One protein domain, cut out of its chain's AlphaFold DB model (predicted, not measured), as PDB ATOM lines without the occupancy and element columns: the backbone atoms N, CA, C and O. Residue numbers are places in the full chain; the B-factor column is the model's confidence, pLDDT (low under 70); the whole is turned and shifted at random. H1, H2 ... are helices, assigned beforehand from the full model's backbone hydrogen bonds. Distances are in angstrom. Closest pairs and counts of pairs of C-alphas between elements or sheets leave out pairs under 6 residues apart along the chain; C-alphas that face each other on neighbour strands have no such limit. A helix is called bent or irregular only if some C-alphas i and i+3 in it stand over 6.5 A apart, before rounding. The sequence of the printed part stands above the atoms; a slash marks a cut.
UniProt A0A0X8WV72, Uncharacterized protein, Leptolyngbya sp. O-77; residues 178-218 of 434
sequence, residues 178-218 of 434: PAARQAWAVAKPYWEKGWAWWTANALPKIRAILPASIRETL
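Overview. This is residues 178 to 218 of the 434 residues of an uncharacterized protein of Leptolyngbya sp. O-77 (UniProt A0A0X8WV72). One long bent helix, H1, makes nearly the whole length of this domain, and after a tight turn at its far end the short helix H2 folds back like a small hook. H1 is in two arms, a short H1a and a long H1b. The printed part has 41 residues, with two named helices in the order H1, H2 and no named strand; the class is all helix. The whole is extended, with a radius of gyration of the C-alphas of 15.3 A, and a rod in outline, spanning 45 by 17 by 10 A.

Along the chain. H1, residues 178 to 209, was assigned as one helix by its hydrogen bonds, but it is bent: C-alphas 186 and 189 are 7.0 A apart. Its arm H1b, residues 189 to 209, measures 29.6 A from first to last C-alpha and ends at C-alpha 209 (18.900, 30.401, -48.104). H1b is itself irregular, with C-alphas 200 and 203 6.7 A apart, and has a kink of 35 degrees near residue 201. The arm H1a, residues 178 to 186, measures 12.8 A and begins at C-alpha 178 (-4.948, 63.093, -39.617). H2, residues 212 to 217, measures 9.1 A and ends at C-alpha 217 (26.050, 42.372, -52.882).

Arrangement. H1a and H1b stand at a steep tilt of 69 degrees, only just short of about perpendicular. H1b and H2 are close but not clearly touching; their closest C-alphas, those of Arg 207 and Arg 215, are 6.6 A apart. They run opposite ways at a steep tilt of 46 degrees. H1a and H2 are apart. Every O i to N i+4 pair is within hydrogen-bond range in H1a, against 14 of 17 in H1b and 1 of 2 in H2.

Size, cuts and confidence. The two C-alphas farthest apart, those of Pro 178 and Ala 212, are 45.0 A apart. Residues 178 to 205, which belong to H1, stand free. The link from H1 to H2 is tight, with 2 residues. The printed part has no cut, its mean pLDDT is 91.4, and no printed residue is under 70.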
ATOM      1  N   PRO A 178      -4.639  63.174 -41.046       89.62
ATOM      2  CA  PRO A 178      -4.948  63.093 -39.617       89.62
ATOM      3  C   PRO A 178      -5.360  61.677 -39.193       89.62
ATOM      4  O   PRO A 178      -4.833  61.157 -38.208       89.62
ATOM      5  N   ALA A 179      -6.217  61.013 -39.976       83.81
ATOM      6  CA  ALA A 179      -6.628  59.634 -39.718       83.81
ATOM      7  C   ALA A 179      -5.443  58.661 -39.830       83.81
ATOM      8  O   ALA A 179      -5.273  57.787 -38.979       83.81
ATOM      9  N   ALA A 180      -4.573  58.853 -40.825       82.06
ATOM     10  CA  ALA A 180      -3.364  58.056 -40.998       82.06
ATOM     11  C   ALA A 180      -2.381  58.234 -39.830       82.06
ATOM     12  O   ALA A 180      -1.813  57.250 -39.362       82.06
ATOM     13  N   ARG A 181      -2.206  59.457 -39.309       91.31
ATOM     14  CA  ARG A 181      -1.367  59.714 -38.125       91.31
ATOM     15  C   ARG A 181      -1.910  59.030 -36.877       91.31
ATOM     16  O   ARG A 181      -1.128  58.448 -36.131       91.31
ATOM     17  N   GLN A 182      -3.223  59.075 -36.662       90.69
ATOM     18  CA  GLN A 182      -3.849  58.423 -35.514       90.69
ATOM     19  C   GLN A 182      -3.748  56.895 -35.613       90.69
ATOM     20  O   GLN A 182      -3.352  56.241 -34.650       90.69
ATOM     21  N   ALA A 183      -4.014  56.330 -36.795       82.62
ATOM     22  CA  ALA A 183      -3.824  54.905 -37.049       82.62
ATOM     23  C   ALA A 183      -2.353  54.486 -36.878       82.62
ATOM     24  O   ALA A 183      -2.073  53.468 -36.251       82.62
ATOM     25  N   TRP A 184      -1.406  55.295 -37.368       91.25
ATOM     26  CA  TRP A 184       0.024  55.044 -37.204       91.25
ATOM     27  C   TRP A 184       0.462  55.118 -35.742       91.25
ATOM     28  O   TRP A 184       1.261  54.294 -35.323       91.25
ATOM     29  N   ALA A 185      -0.076  56.037 -34.939       92.62
ATOM     30  CA  ALA A 185       0.245  56.116 -33.515       92.62
ATOM     31  C   ALA A 185      -0.131  54.824 -32.767       92.62
ATOM     32  O   ALA A 185       0.650  54.343 -31.947       92.62
ATOM     33  N   VAL A 186      -1.281  54.230 -33.102       89.38
ATOM     34  CA  VAL A 186      -1.723  52.942 -32.542       89.38
ATOM     35  C   VAL A 186      -0.899  51.778 -33.099       89.38
ATOM     36  O   VAL A 186      -0.539  50.867 -32.359       89.38
ATOM     37  N   ALA A 187      -0.570  51.806 -34.392       87.00
ATOM     38  CA  ALA A 187       0.163  50.728 -35.054       87.00
ATOM     39  C   ALA A 187       1.672  50.732 -34.757       87.00
ATOM     40  O   ALA A 187       2.299  49.675 -34.797       87.00
ATOM     41  N   LYS A 188       2.263  51.891 -34.435       95.06
ATOM     42  CA  LYS A 188       3.705  52.076 -34.225       95.06
ATOM     43  C   LYS A 188       4.321  51.054 -33.260       95.06
ATOM     44  O   LYS A 188       5.281  50.413 -33.672       95.06
ATOM     45  N   PRO A 189       3.822  50.832 -32.026       93.25
ATOM     46  CA  PRO A 189       4.455  49.873 -31.115       93.25
ATOM     47  C   PRO A 189       4.458  48.440 -31.665       93.25
ATOM     48  O   PRO A 189       5.416  47.699 -31.449       93.25
ATOM     49  N   TYR A 190       3.420  48.050 -32.405       90.44
ATOM     50  CA  TYR A 190       3.350  46.734 -33.036       90.44
ATOM     51  C   TYR A 190       4.278  46.636 -34.244       90.44
ATOM     52  O   TYR A 190       4.940  45.617 -34.424       90.44
ATOM     53  N   TRP A 191       4.368  47.706 -35.036       90.44
ATOM     54  CA  TRP A 191       5.295  47.797 -36.155       90.44
ATOM     55  C   TRP A 191       6.748  47.689 -35.690       90.44
ATOM     56  O   TRP A 191       7.495  46.892 -36.243       90.44
ATOM     57  N   GLU A 192       7.135  48.411 -34.635       91.94
ATOM     58  CA  GLU A 192       8.489  48.342 -34.067       91.94
ATOM     59  C   GLU A 192       8.808  46.934 -33.538       91.94
ATOM     60  O   GLU A 192       9.872  46.392 -33.834       91.94
ATOM     61  N   LYS A 193       7.868  46.284 -32.831       92.50
ATOM     62  CA  LYS A 193       8.028  44.887 -32.378       92.50
ATOM     63  C   LYS A 193       8.173  43.919 -33.554       92.50
ATOM     64  O   LYS A 193       9.060  43.066 -33.543       92.50
ATOM     65  N   GLY A 194       7.323  44.059 -34.570       89.56
ATOM     66  CA  GLY A 194       7.372  43.243 -35.781       89.56
ATOM     67  C   GLY A 194       8.668  43.448 -36.562       89.56
ATOM     68  O   GLY A 194       9.270  42.478 -37.013       89.56
ATOM     69  N   TRP A 195       9.141  44.689 -36.660       90.69
ATOM     70  CA  TRP A 195      10.387  45.040 -37.334       90.69
ATOM     71  C   TRP A 195      11.616  44.516 -36.584       90.69
ATOM     72  O   TRP A 195      12.517  43.936 -37.195       90.69
ATOM     73  N   ALA A 196      11.637  44.635 -35.254       93.94
ATOM     74  CA  ALA A 196      12.689  44.063 -34.418       93.94
ATOM     75  C   ALA A 196      12.727  42.532 -34.542       93.94
ATOM     76  O   ALA A 196      13.786  41.951 -34.772       93.94
ATOM     77  N   TRP A 197      11.569  41.867 -34.486       94.62
ATOM     78  CA  TRP A 197      11.491  40.423 -34.717       94.62
ATOM     79  C   TRP A 197      11.956  40.035 -36.127       94.62
ATOM     80  O   TRP A 197      12.741  39.096 -36.267       94.62
ATOM     81  N   TRP A 198      11.513  40.761 -37.157       91.50
ATOM     82  CA  TRP A 198      11.870  40.523 -38.557       91.50
ATOM     83  C   TRP A 198      13.382  40.594 -38.766       91.50
ATOM     84  O   TRP A 198      13.986  39.682 -39.335       91.50
ATOM     85  N   THR A 199      13.997  41.656 -38.252       92.44
ATOM     86  CA  THR A 199      15.438  41.889 -38.371       92.44
ATOM     87  C   THR A 199      16.268  40.891 -37.566       92.44
ATOM     88  O   THR A 199      17.276  40.409 -38.076       92.44
ATOM     89  N   ALA A 200      15.826  40.521 -36.362       92.62
ATOM     90  CA  ALA A 200      16.546  39.578 -35.505       92.62
ATOM     91  C   ALA A 200      16.367  38.101 -35.909       92.62
ATOM     92  O   ALA A 200      17.294  37.312 -35.751       92.62
ATOM     93  N   ASN A 201      15.196  37.704 -36.417       94.25
ATOM     94  CA  ASN A 201      14.846  36.286 -36.592       94.25
ATOM     95  C   ASN A 201      14.645  35.873 -38.049       94.25
ATOM     96  O   ASN A 201      15.078  34.789 -38.445       94.25
ATOM     97  N   ALA A 202      13.959  36.693 -38.846       91.19
ATOM     98  CA  ALA A 202      13.573  36.321 -40.205       91.19
ATOM     99  C   ALA A 202      14.687  36.616 -41.218       91.19
ATOM    100  O   ALA A 202      15.028  35.744 -42.020       91.19
ATOM    101  N   LEU A 203      15.306  37.802 -41.147       93.56
ATOM    102  CA  LEU A 203      16.380  38.195 -42.067       93.56
ATOM    103  C   LEU A 203      17.574  37.223 -42.072       93.56
ATOM    104  O   LEU A 203      17.984  36.840 -43.169       93.56
ATOM    105  N   PRO A 204      18.107  36.750 -40.926       93.25
ATOM    106  CA  PRO A 204      19.229  35.807 -40.936       93.25
ATOM    107  C   PRO A 204      18.889  34.480 -41.623       93.25
ATOM    108  O   PRO A 204      19.707  33.934 -42.363       93.25
ATOM    109  N   LYS A 205      17.658  33.983 -41.437       95.25
ATOM    110  CA  LYS A 205      17.183  32.734 -42.055       95.25
ATOM    111  C   LYS A 205      17.027  32.877 -43.562       95.25
ATOM    112  O   LYS A 205      17.489  32.020 -44.307       95.25
ATOM    113  N   ILE A 206      16.431  33.983 -44.011       90.25
ATOM    114  CA  ILE A 206      16.317  34.290 -45.441       90.25
ATOM    115  C   ILE A 206      17.720  34.382 -46.041       90.25
ATOM    116  O   ILE A 206      18.006  33.738 -47.046       90.25
ATOM    117  N   ARG A 207      18.641  35.085 -45.373       90.06
ATOM    118  CA  ARG A 207      20.026  35.232 -45.828       90.06
ATOM    119  C   ARG A 207      20.755  33.893 -45.955       90.06
ATOM    120  O   ARG A 207      21.530  33.732 -46.892       90.06
ATOM    121  N   ALA A 208      20.491  32.934 -45.068       94.50
ATOM    122  CA  ALA A 208      21.086  31.599 -45.139       94.50
ATOM    123  C   ALA A 208      20.664  30.817 -46.399       94.50
ATOM    124  O   ALA A 208      21.453  30.022 -46.908       94.50
ATOM    125  N   ILE A 209      19.460  31.075 -46.921       95.19
ATOM    126  CA  ILE A 209      18.900  30.401 -48.104       95.19
ATOM    127  C   ILE A 209      19.399  31.039 -49.411       95.19
ATOM    128  O   ILE A 209      19.448  30.379 -50.448       95.19
ATOM    129  N   LEU A 210      19.802  32.314 -49.393       92.56
ATOM    130  CA  LEU A 210      20.260  32.993 -50.604       92.56
ATOM    131  C   LEU A 210      21.623  32.446 -51.095       92.56
ATOM    132  O   LEU A 210      22.516  32.176 -50.283       92.56
ATOM    133  N   PRO A 211      21.850  32.343 -52.419       94.38
ATOM    134  CA  PRO A 211      23.166  32.054 -52.988       94.38
ATOM    135  C   PRO A 211      24.235  33.038 -52.493       94.38
ATOM    136  O   PRO A 211      23.944  34.216 -52.264       94.38
ATOM    137  N   ALA A 212      25.477  32.569 -52.336       93.94
ATOM    138  CA  ALA A 212      26.583  33.378 -51.810       93.94
ATOM    139  C   ALA A 212      26.789  34.687 -52.599       93.94
ATOM    140  O   ALA A 212      26.968  35.743 -51.999       93.94
ATOM    141  N   SER A 213      26.626  34.641 -53.924       92.88
ATOM    142  CA  SER A 213      26.742  35.806 -54.808       92.88
ATOM    143  C   SER A 213      25.775  36.944 -54.468       92.88
ATOM    144  O   SER A 213      26.125  38.107 -54.618       92.88
ATOM    145  N   ILE A 214      24.571  36.631 -53.980       90.62
ATOM    146  CA  ILE A 214      23.541  37.629 -53.659       90.62
ATOM    147  C   ILE A 214      23.735  38.167 -52.229       90.62
ATOM    148  O   ILE A 214      23.451  39.335 -51.954       90.62
ATOM    149  N   ARG A 215      24.263  37.335 -51.317       89.88
ATOM    150  CA  ARG A 215      24.520  37.698 -49.910       89.88
ATOM    151  C   ARG A 215      25.582  38.779 -49.729       89.88
ATOM    152  O   ARG A 215      25.513  39.504 -48.735       89.88
ATOM    153  N   GLU A 216      26.568  38.829 -50.619       91.12
ATOM    154  CA  GLU A 216      27.680  39.785 -50.543       91.12
ATOM    155  C   GLU A 216      27.323  41.137 -51.172       91.12
ATOM    156  O   GLU A 216      27.801  42.176 -50.722       91.12
ATOM    157  N   THR A 217      26.430  41.148 -52.163       92.38
ATOM    158  CA  THR A 217      26.050  42.372 -52.882       92.38
ATOM    159  C   THR A 217      24.878  43.122 -52.251       92.38
ATOM    160  O   THR A 217      24.770  44.337 -52.413       92.38
ATOM    161  N   LEU A 218      23.971  42.429 -51.551       92.88
ATOM    162  CA  LEU A 218      22.797  43.061 -50.943       92.88
ATOM    163  C   LEU A 218      23.032  43.406 -49.474       92.88
ATOM    164  O   LEU A 218      23.140  42.541 -48.609       92.88
TER     165      LEU A 218